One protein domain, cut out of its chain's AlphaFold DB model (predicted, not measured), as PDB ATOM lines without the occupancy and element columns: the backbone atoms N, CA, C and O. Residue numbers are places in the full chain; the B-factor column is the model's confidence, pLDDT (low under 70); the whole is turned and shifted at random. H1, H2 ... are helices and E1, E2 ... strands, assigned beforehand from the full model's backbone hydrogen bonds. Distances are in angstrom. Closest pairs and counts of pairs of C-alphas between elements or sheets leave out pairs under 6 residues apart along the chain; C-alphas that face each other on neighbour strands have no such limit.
ATOM      1  N   ARG A 137      37.895  27.228  -8.937       95.56
ATOM      2  CA  ARG A 137      38.826  26.386  -8.188       95.56
ATOM      3  C   ARG A 137      38.561  24.903  -8.399       95.56
ATOM      4  O   ARG A 137      39.510  24.175  -8.676       95.56
ATOM      5  N   ASP A 138      37.307  24.474  -8.296       93.50
ATOM      6  CA  ASP A 138      36.932  23.066  -8.461       93.50
ATOM      7  C   ASP A 138      37.190  22.595  -9.895       93.50
ATOM      8  O   ASP A 138      37.760  21.521 -10.106       93.50
ATOM      9  N   GLY A 139      36.877  23.441 -10.882       93.06
ATOM     10  CA  GLY A 139      37.186  23.167 -12.284       93.06
ATOM     11  C   GLY A 139      38.694  23.064 -12.555       93.06
ATOM     12  O   GLY A 139      39.145  22.171 -13.266       93.06
ATOM     13  N   LEU A 140      39.511  23.941 -11.962       93.88
ATOM     14  CA  LEU A 140      40.975  23.886 -12.096       93.88
ATOM     15  C   LEU A 140      41.606  22.713 -11.333       93.88
ATOM     16  O   LEU A 140      42.661  22.217 -11.737       93.88
ATOM     17  N   ALA A 141      40.992  22.285 -10.229       93.00
ATOM     18  CA  ALA A 141      41.429  21.134  -9.447       93.00
ATOM     19  C   ALA A 141      41.133  19.810 -10.160       93.00
ATOM     20  O   ALA A 141      41.854  18.828  -9.963       93.00
ATOM     21  N   SER A 142      40.073  19.780 -10.968       90.81
ATOM     22  CA  SER A 142      39.491  18.556 -11.496       90.81
ATOM     23  C   SER A 142      39.003  18.769 -12.939       90.81
ATOM     24  O   SER A 142      37.882  19.186 -13.209       90.81
ATOM     25  N   ILE A 143      39.891  18.501 -13.897       91.69
ATOM     26  CA  ILE A 143      39.647  18.727 -15.325       91.69
ATOM     27  C   ILE A 143      39.082  17.448 -15.941       91.69
ATOM     28  O   ILE A 143      39.657  16.365 -15.794       91.69
ATOM     29  N   GLN A 144      37.969  17.576 -16.661       92.38
ATOM     30  CA  GLN A 144      37.384  16.472 -17.417       92.38
ATOM     31  C   GLN A 144      38.153  16.230 -18.717       92.38
ATOM     32  O   GLN A 144      38.358  17.147 -19.509       92.38
ATOM     33  N   ILE A 145      38.551  14.980 -18.945       93.50
ATOM     34  CA  ILE A 145      39.260  14.521 -20.138       93.50
ATOM     35  C   ILE A 145      38.500  13.337 -20.730       93.50
ATOM     36  O   ILE A 145      38.191  12.365 -20.045       93.50
ATOM     37  N   ASN A 146      38.224  13.401 -22.027       93.31
ATOM     38  CA  ASN A 146      37.682  12.293 -22.790       93.31
ATOM     39  C   ASN A 146      38.827  11.437 -23.351       93.31
ATOM     40  O   ASN A 146      39.623  11.906 -24.172       93.31
ATOM     41  N   LEU A 147      38.897  10.178 -22.905       90.56
ATOM     42  CA  LEU A 147      39.922   9.218 -23.323       90.56
ATOM     43  C   LEU A 147      39.526   8.393 -24.552       90.56
ATOM     44  O   LEU A 147      40.395   7.776 -25.168       90.56
ATOM     45  N   SER A 148      38.251   8.395 -24.953       88.50
ATOM     46  CA  SER A 148      37.731   7.525 -26.016       88.50
ATOM     47  C   SER A 148      38.441   7.739 -27.357       88.50
ATOM     48  O   SER A 148      38.593   6.803 -28.137       88.50
ATOM     49  N   GLY A 149      38.929   8.956 -27.617       83.62
ATOM     50  CA  GLY A 149      39.658   9.303 -28.840       83.62
ATOM     51  C   GLY A 149      41.140   8.904 -28.865       83.62
ATOM     52  O   GLY A 149      41.788   9.109 -29.885       83.62
ATOM     53  N   LEU A 150      41.700   8.363 -27.775       86.81
ATOM     54  CA  LEU A 150      43.144   8.099 -27.668       86.81
ATOM     55  C   LEU A 150      43.584   6.745 -28.242       86.81
ATOM     56  O   LEU A 150      44.781   6.551 -28.463       86.81
ATOM     57  N   ASN A 151      42.634   5.829 -28.466       86.31
ATOM     58  CA  ASN A 151      42.864   4.480 -29.001       86.31
ATOM     59  C   ASN A 151      44.058   3.759 -28.337       86.31
ATOM     60  O   ASN A 151      45.004   3.335 -29.004       86.31
ATOM     61  N   LEU A 152      44.050   3.694 -27.003       88.50
ATOM     62  CA  LEU A 152      45.125   3.092 -26.215       88.50
ATOM     63  C   LEU A 152      45.099   1.564 -26.333       88.50
ATOM     64  O   LEU A 152      44.037   0.947 -26.249       88.50
ATOM     65  N   SER A 153      46.271   0.939 -26.473       89.69
ATOM     66  CA  SER A 153      46.374  -0.522 -26.381       89.69
ATOM     67  C   SER A 153      46.182  -1.005 -24.938       89.69
ATOM     68  O   SER A 153      46.417  -0.261 -23.983       89.69
ATOM     69  N   ALA A 154      45.819  -2.279 -24.757       89.69
ATOM     70  CA  ALA A 154      45.663  -2.872 -23.426       89.69
ATOM     71  C   ALA A 154      46.933  -2.737 -22.560       89.69
ATOM     72  O   ALA A 154      46.844  -2.508 -21.354       89.69
ATOM     73  N   ASP A 155      48.116  -2.819 -23.171       89.25
ATOM     74  CA  ASP A 155      49.386  -2.652 -22.459       89.25
ATOM     75  C   ASP A 155      49.660  -1.188 -22.093       89.25
ATOM     76  O   ASP A 155      50.193  -0.920 -21.016       89.25
ATOM     77  N   GLN A 156      49.249  -0.228 -22.932       89.81
ATOM     78  CA  GLN A 156      49.319   1.199 -22.590       89.81
ATOM     79  C   GLN A 156      48.381   1.543 -21.429       89.81
ATOM     80  O   GLN A 156      48.788   2.261 -20.517       89.81
ATOM     81  N   ILE A 157      47.161   0.999 -21.430       91.12
ATOM     82  CA  ILE A 157      46.188   1.172 -20.342       91.12
ATOM     83  C   ILE A 157      46.784   0.674 -19.020       91.12
ATOM     84  O   ILE A 157      46.832   1.431 -18.050       91.12
ATOM     85  N   ARG A 158      47.335  -0.548 -18.994       90.50
ATOM     86  CA  ARG A 158      48.013  -1.097 -17.803       90.50
ATOM     87  C   ARG A 158      49.188  -0.229 -17.362       90.50
ATOM     88  O   ARG A 158      49.282   0.131 -16.195       90.50
ATOM     89  N   ALA A 159      50.050   0.180 -18.296       90.44
ATOM     90  CA  ALA A 159      51.205   1.022 -17.987       90.44
ATOM     91  C   ALA A 159      50.818   2.387 -17.384       90.44
ATOM     92  O   ALA A 159      51.581   2.947 -16.589       90.44
ATOM     93  N   ILE A 160      49.653   2.925 -17.754       91.38
ATOM     94  CA  ILE A 160      49.091   4.146 -17.171       91.38
ATOM     95  C   ILE A 160      48.530   3.865 -15.773       91.38
ATOM     96  O   ILE A 160      48.921   4.542 -14.823       91.38
ATOM     97  N   VAL A 161      47.660   2.864 -15.631       91.50
ATOM     98  CA  VAL A 161      46.999   2.514 -14.361       91.50
ATOM     99  C   VAL A 161      48.016   2.125 -13.279       91.50
ATOM    100  O   VAL A 161      47.902   2.560 -12.129       91.50
ATOM    101  N   ASP A 162      49.050   1.366 -13.640       89.12
ATOM    102  CA  ASP A 162      50.119   0.960 -12.722       89.12
ATOM    103  C   ASP A 162      51.133   2.085 -12.491       89.12
ATOM    104  O   ASP A 162      51.693   2.231 -11.402       89.12
ATOM    105  N   GLY A 163      51.374   2.904 -13.518       86.50
ATOM    106  CA  GLY A 163      52.359   3.980 -13.483       86.50
ATOM    107  C   GLY A 163      51.905   5.232 -12.733       86.50
ATOM    108  O   GLY A 163      52.757   5.970 -12.234       86.50
ATOM    109  N   VAL A 164      50.597   5.488 -12.647       88.88
ATOM    110  CA  VAL A 164      50.026   6.661 -11.969       88.88
ATOM    111  C   VAL A 164      49.382   6.221 -10.654       88.88
ATOM    112  O   VAL A 164      48.191   5.929 -10.554       88.88
ATOM    113  N   THR A 165      50.194   6.178  -9.602       85.00
ATOM    114  CA  THR A 165      49.801   5.633  -8.291       85.00
ATOM    115  C   THR A 165      48.754   6.464  -7.550       85.00
ATOM    116  O   THR A 165      48.109   5.950  -6.640       85.00
ATOM    117  N   SER A 166      48.540   7.720  -7.946       86.12
ATOM    118  CA  SER A 166      47.565   8.633  -7.341       86.12
ATOM    119  C   SER A 166      46.129   8.457  -7.851       86.12
ATOM    120  O   SER A 166      45.249   9.190  -7.407       86.12
ATOM    121  N   LEU A 167      45.870   7.537  -8.790       90.19
ATOM    122  CA  LEU A 167      44.524   7.288  -9.322       90.19
ATOM    123  C   LEU A 167      43.634   6.554  -8.311       90.19
ATOM    124  O   LEU A 167      44.016   5.511  -7.770       90.19
ATOM    125  N   THR A 168      42.416   7.065  -8.123       92.31
ATOM    126  CA  THR A 168      41.344   6.394  -7.367       92.31
ATOM    127  C   THR A 168      40.809   5.168  -8.117       92.31
ATOM    128  O   THR A 168      41.004   5.052  -9.323       92.31
ATOM    129  N   GLY A 169      40.093   4.267  -7.431       91.69
ATOM    130  CA  GLY A 169      39.473   3.093  -8.069       91.69
ATOM    131  C   GLY A 169      38.578   3.470  -9.255       91.69
ATOM    132  O   GLY A 169      38.826   3.026 -10.367       91.69
ATOM    133  N   ALA A 170      37.657   4.417  -9.058       90.94
ATOM    134  CA  ALA A 170      36.771   4.897 -10.122       90.94
ATOM    135  C   ALA A 170      37.527   5.522 -11.311       90.94
ATOM    136  O   ALA A 170      37.111   5.385 -12.457       90.94
ATOM    137  N   GLN A 171      38.650   6.201 -11.055       93.19
ATOM    138  CA  GLN A 171      39.506   6.733 -12.115       93.19
ATOM    139  C   GLN A 171      40.212   5.617 -12.898       93.19
ATOM    140  O   GLN A 171      40.348   5.724 -14.112       93.19
ATOM    141  N   ARG A 172      40.645   4.541 -12.231       92.81
ATOM    142  CA  ARG A 172      41.235   3.372 -12.900       92.81
ATOM    143  C   ARG A 172      40.202   2.693 -13.795       92.81
ATOM    144  O   ARG A 172      40.465   2.534 -14.984       92.81
ATOM    145  N   ASP A 173      39.008   2.440 -13.262       92.19
ATOM    146  CA  ASP A 173      37.896   1.840 -14.005       92.19
ATOM    147  C   ASP A 173      37.521   2.692 -15.232       92.19
ATOM    148  O   ASP A 173      37.310   2.174 -16.328       92.19
ATOM    149  N   ALA A 174      37.498   4.021 -15.081       91.00
ATOM    150  CA  ALA A 174      37.194   4.943 -16.171       91.00
ATOM    151  C   ALA A 174      38.259   4.947 -17.287       91.00
ATOM    152  O   ALA A 174      37.893   5.092 -18.458       91.00
ATOM    153  N   ILE A 175      39.548   4.783 -16.944       91.75
ATOM    154  CA  ILE A 175      40.651   4.640 -17.916       91.75
ATOM    155  C   ILE A 175      40.535   3.308 -18.653       91.75
ATOM    156  O   ILE A 175      40.647   3.284 -19.877       91.75
ATOM    157  N   GLU A 176      40.277   2.216 -17.934       91.12
ATOM    158  CA  GLU A 176      40.085   0.890 -18.531       91.12
ATOM    159  C   GLU A 176      38.878   0.863 -19.477       91.12
ATOM    160  O   GLU A 176      38.943   0.274 -20.556       91.12
ATOM    161  N   ALA A 177      37.807   1.575 -19.120       90.94
ATOM    162  CA  ALA A 177      36.618   1.741 -19.948       90.94
ATOM    163  C   ALA A 177      36.775   2.772 -21.085       90.94
ATOM    164  O   ALA A 177      35.826   2.977 -21.842       90.94
ATOM    165  N   MET A 178      37.932   3.443 -21.210       91.06
ATOM    166  CA  MET A 178      38.184   4.505 -22.199       91.06
ATOM    167  C   MET A 178      37.098   5.594 -22.195       91.06
ATOM    168  O   MET A 178      36.657   6.075 -23.241       91.06
ATOM    169  N   SER A 179      36.647   5.969 -20.998       91.25
ATOM    170  CA  SER A 179      35.518   6.874 -20.776       91.25
ATOM    171  C   SER A 179      35.964   8.300 -20.427       91.25
ATOM    172  O   SER A 179      37.157   8.616 -20.401       91.25
ATOM    173  N   VAL A 180      34.995   9.190 -20.195       91.44
ATOM    174  CA  VAL A 180      35.274  10.530 -19.668       91.44
ATOM    175  C   VAL A 180      35.691  10.403 -18.209       91.44
ATOM    176  O   VAL A 180      34.985   9.813 -17.395       91.44
ATOM    177  N   ILE A 181      36.833  10.993 -17.879       93.19
ATOM    178  CA  ILE A 181      37.429  10.945 -16.551       93.19
ATOM    179  C   ILE A 181      37.692  12.356 -16.040       93.19
ATOM    180  O   ILE A 181      38.025  13.249 -16.811       93.19
ATOM    181  N   THR A 182      37.579  12.557 -14.730       92.06
ATOM    182  CA  THR A 182      37.999  13.804 -14.083       92.06
ATOM    183  C   THR A 182      39.349  13.591 -13.410       92.06
ATOM    184  O   THR A 182      39.503  12.655 -12.622       92.06
ATOM    185  N   LEU A 183      40.329  14.435 -13.725       91.88
ATOM    186  CA  LEU A 183      41.716  14.290 -13.286       91.88
ATOM    187  C   LEU A 183      42.286  15.619 -12.793       91.88
ATOM    188  O   LEU A 183      41.967  16.683 -13.322       91.88
ATOM    189  N   SER A 184      43.196  15.555 -11.824       89.44
ATOM    190  CA  SER A 184      44.006  16.722 -11.469       89.44
ATOM    191  C   SER A 184      45.057  17.011 -12.540       89.44
ATOM    192  O   SER A 184      45.454  16.131 -13.309       89.44
ATOM    193  N   SER A 185      45.573  18.242 -12.575       83.88
ATOM    194  CA  SER A 185      46.604  18.610 -13.554       83.88
ATOM    195  C   SER A 185      47.873  17.750 -13.454       83.88
ATOM    196  O   SER A 185      48.524  17.522 -14.475       83.88
ATOM    197  N   ASP A 186      48.222  17.266 -12.260       83.25
ATOM    198  CA  ASP A 186      49.385  16.395 -12.054       83.25
ATOM    199  C   ASP A 186      49.118  14.973 -12.552       83.25
ATOM    200  O   ASP A 186      49.979  14.373 -13.197       83.25
ATOM    201  N   GLN A 187      47.907  14.448 -12.324       90.25
ATOM    202  CA  GLN A 187      47.488  13.175 -12.909       90.25
ATOM    203  C   GLN A 187      47.503  13.248 -14.441       90.25
ATOM    204  O   GLN A 187      48.031  12.347 -15.087       90.25
ATOM    205  N   ILE A 188      47.010  14.344 -15.028       90.38
ATOM    206  CA  ILE A 188      47.040  14.561 -16.483       90.38
ATOM    207  C   ILE A 188      48.482  14.570 -17.002       90.38
ATOM    208  O   ILE A 188      48.784  13.882 -17.974       90.38
ATOM    209  N   ALA A 189      49.392  15.294 -16.343       87.12
ATOM    210  CA  ALA A 189      50.806  15.311 -16.718       87.12
ATOM    211  C   ALA A 189      51.455  13.918 -16.630       87.12
ATOM    212  O   ALA A 189      52.195  13.526 -17.535       87.12
ATOM    213  N   ALA A 190      51.150  13.154 -15.578       89.06
ATOM    214  CA  ALA A 190      51.660  11.799 -15.392       89.06
ATOM    215  C   ALA A 190      51.145  10.826 -16.468       89.06
ATOM    216  O   ALA A 190      51.917  10.006 -16.964       89.06
ATOM    217  N   ILE A 191      49.874  10.949 -16.868       91.12
ATOM    218  CA  ILE A 191      49.297  10.180 -17.976       91.12
ATOM    219  C   ILE A 191      49.962  10.582 -19.295       91.12
ATOM    220  O   ILE A 191      50.460   9.714 -20.003       91.12
ATOM    221  N   MET A 192      50.050  11.880 -19.606       90.31
ATOM    222  CA  MET A 192      50.681  12.368 -20.842       90.31
ATOM    223  C   MET A 192      52.132  11.895 -20.993       90.31
ATOM    224  O   MET A 192      52.552  11.570 -22.097       90.31
ATOM    225  N   ALA A 193      52.886  11.772 -19.897       90.56
ATOM    226  CA  ALA A 193      54.254  11.249 -19.925       90.56
ATOM    227  C   ALA A 193      54.359   9.773 -20.373       90.56
ATOM    228  O   ALA A 193      55.453   9.311 -20.698       90.56
ATOM    229  N   LYS A 194      53.249   9.024 -20.377       90.06
ATOM    230  CA  LYS A 194      53.155   7.631 -20.848       90.06
ATOM    231  C   LYS A 194      52.624   7.514 -22.283       90.06
ATOM    232  O   LYS A 194      52.554   6.404 -22.808       90.06
ATOM    233  N   LEU A 195      52.220   8.624 -22.897       91.19
ATOM    234  CA  LEU A 195      51.555   8.658 -24.199       91.19
ATOM    235  C   LEU A 195      52.516   9.046 -25.326       91.19
ATOM    236  O   LEU A 195      53.578   9.627 -25.097       91.19
ATOM    237  N   ASN A 196      52.132   8.729 -26.563       92.69
ATOM    238  CA  ASN A 196      52.860   9.199 -27.739       92.69
ATOM    239  C   ASN A 196      52.536  10.687 -28.035       92.69
ATOM    240  O   ASN A 196      51.553  11.220 -27.516       92.69
ATOM    241  N   PRO A 197      53.323  11.383 -28.877       92.19
ATOM    242  CA  PRO A 197      53.111  12.808 -29.144       92.19
ATOM    243  C   PRO A 197      51.722  13.171 -29.695       92.19
ATOM    244  O   PRO A 197      51.187  14.221 -29.343       92.19
ATOM    245  N   GLU A 198      51.116  12.315 -30.523       91.75
ATOM    246  CA  GLU A 198      49.776  12.547 -31.086       91.75
ATOM    247  C   GLU A 198      48.689  12.465 -30.004       91.75
ATOM    248  O   GLU A 198      47.825  13.332 -29.907       91.75
ATOM    249  N   GLN A 199      48.774  11.469 -29.123       92.69
ATOM    250  CA  GLN A 199      47.875  11.291 -27.982       92.69
ATOM    251  C   GLN A 199      48.037  12.420 -26.955       92.69
ATOM    252  O   GLN A 199      47.046  12.945 -26.444       92.69
ATOM    253  N   VAL A 200      49.279  12.843 -26.684       91.50
ATOM    254  CA  VAL A 200      49.563  14.010 -25.833       91.50
ATOM    255  C   VAL A 200      48.926  15.267 -26.414       91.50
ATOM    256  O   VAL A 200      48.364  16.057 -25.656       91.50
ATOM    257  N   LEU A 201      48.972  15.453 -27.737       91.19
ATOM    258  CA  LEU A 201      48.342  16.594 -28.395       91.19
ATOM    259  C   LEU A 201      46.823  16.597 -28.189       91.19
ATOM    260  O   LEU A 201      46.276  17.645 -27.853       91.19
ATOM    261  N   LEU A 202      46.152  15.447 -28.315       92.19
ATOM    262  CA  LEU A 202      44.703  15.339 -28.105       92.19
ATOM    263  C   LEU A 202      44.291  15.719 -26.676       92.19
ATOM    264  O   LEU A 202      43.341  16.479 -26.487       92.19
ATOM    265  N   ILE A 203      45.019  15.240 -25.662       92.56
ATOM    266  CA  ILE A 203      44.771  15.641 -24.267       92.56
ATOM    267  C   ILE A 203      45.094  17.124 -24.074       92.56
ATOM    268  O   ILE A 203      44.311  17.860 -23.475       92.56
ATOM    269  N   SER A 204      46.222  17.588 -24.614       90.94
ATOM    270  CA  SER A 204      46.649  18.984 -24.498       90.94
ATOM    271  C   SER A 204      45.634  19.945 -25.111       90.94
ATOM    272  O   SER A 204      45.401  21.006 -24.542       90.94
ATOM    273  N   GLN A 205      44.999  19.579 -26.227       92.75
ATOM    274  CA  GLN A 205      43.928  20.358 -26.849       92.75
ATOM    275  C   GLN A 205      42.685  20.435 -25.957       92.75
ATOM    276  O   GLN A 205      42.120  21.514 -25.816       92.75
ATOM    277  N   GLN A 206      42.290  19.335 -25.309       94.06
ATOM    278  CA  GLN A 206      41.169  19.340 -24.359       94.06
ATOM    279  C   GLN A 206      41.464  20.226 -23.141       94.06
ATOM    280  O   GLN A 206      40.645  21.065 -22.772       94.06
ATOM    281  N   VAL A 207      42.668  20.115 -22.569       93.12
ATOM    282  CA  VAL A 207      43.115  20.984 -21.467       93.12
ATOM    283  C   VAL A 207      43.156  22.448 -21.909       93.12
ATOM    284  O   VAL A 207      42.702  23.324 -21.178       93.12
ATOM    285  N   GLN A 208      43.667  22.734 -23.107       93.19
ATOM    286  CA  GLN A 208      43.698  24.086 -23.669       93.19
ATOM    287  C   GLN A 208      42.298  24.650 -23.890       93.19
ATOM    288  O   GLN A 208      42.072  25.814 -23.575       93.19
ATOM    289  N   ALA A 209      41.362  23.841 -24.385       93.69
ATOM    290  CA  ALA A 209      39.974  24.246 -24.564       93.69
ATOM    291  C   ALA A 209      39.319  24.574 -23.217       93.69
ATOM    292  O   ALA A 209      38.703  25.629 -23.076       93.69
ATOM    293  N   PHE A 210      39.521  23.723 -22.204       94.69
ATOM    294  CA  PHE A 210      39.012  23.971 -20.858       94.69
ATOM    295  C   PHE A 210      39.606  25.246 -20.245       94.69
ATOM    296  O   PHE A 210      38.865  26.158 -19.883       94.69
ATOM    297  N   LEU A 211      40.936  25.369 -20.186       94.88
ATOM    298  CA  LEU A 211      41.594  26.550 -19.615       94.88
ATOM    299  C   LEU A 211      41.288  27.824 -20.412       94.88
ATOM    300  O   LEU A 211      41.175  28.897 -19.825       94.88
ATOM    301  N   GLY A 212      41.132  27.705 -21.732       94.31
ATOM    302  CA  GLY A 212      40.722  28.786 -22.623       94.31
ATOM    303  C   GLY A 212      39.278  29.238 -22.409       94.31
ATOM    304  O   GLY A 212      38.969  30.391 -22.695       94.31
ATOM    305  N   SER A 213      38.410  28.380 -21.866       94.31
ATOM    306  CA  SER A 213      37.035  28.758 -21.520       94.31
ATOM    307  C   SER A 213      36.950  29.651 -20.274       94.31
ATOM    308  O   SER A 213      35.993  30.412 -20.123       94.31
ATOM    309  N   ILE A 214      37.969  29.614 -19.406       95.69
ATOM    310  CA  ILE A 214      38.034  30.429 -18.189       95.69
ATOM    311  C   ILE A 214      38.430  31.855 -18.579       95.69
ATOM    312  O   ILE A 214      39.607  32.196 -18.724       95.69
TER     313      ILE A 214
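What this domain is: This is residues 137 to 214 of the 443 residues of the protein "Membrane protein insertase YidC" of Verrucomicrobia bacterium ADurb.Bin345 (UniProt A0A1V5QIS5). A short ribbon of two antiparallel strands, E1 and E2, has the long helix H5 beside E1 and helix H3 beside E2, with H4 near both strands. H2 packs on H3 and makes one end of the longest axis; H1 and the last residues of H5 make the other. The printed part has 78 residues, mostly helix, in the order H1, E1, H2, H3, E2, H4, H5. It is compact, with a radius of gyration of the C-alphas of 11.6 A and spans of 35 by 26 by 19 A.

Where its parts are: H1, residues 137 to 141, begins at C-alpha 137 (38.826, 26.386, -8.188). E1 is residues 143 to 146, H2 154 to 163, 13.8 A long, and H3 169 to 176, 10.7 A. E2 is residues 180 to 183 and H4 185 to 192, 10.4 A. H5, residues 197 to 213, is 23.9 A long and ends at C-alpha 213 (37.035, 28.758, -21.520).

How they stand to each other: E1 and E2 are antiparallel at 149 degrees, with N 143 and O 183 2.8 A apart, within hydrogen-bond range. The closest C-alphas of E1 and H5, Ile 145 and Gln 206, are 6.7 A apart; those of H3 and E2, Ala 174 and Ile 181, 6.0 A. H2 and H3 form a helical hairpin and touch at Val 161 and Arg 172, C-alphas 6.0 A apart, at a shallow tilt of 29 degrees, opposite ways. The helical hairpin of H4 and H5 only just touches, with 3 pairs of C-alphas within 8 A, made by residues 199 to 203 of H5; the closest are Met 192 and Val 200, 5.4 A. H3 and H5 are apart. In H1 to H5 every O i to N i+4 pair is within hydrogen-bond range.

The domain as a whole: The C-alphas farthest apart, Asp 155 and Ile 214, are 35.2 A apart. The printed part has no cut and no long link. No printed residue is under 70 in pLDDT.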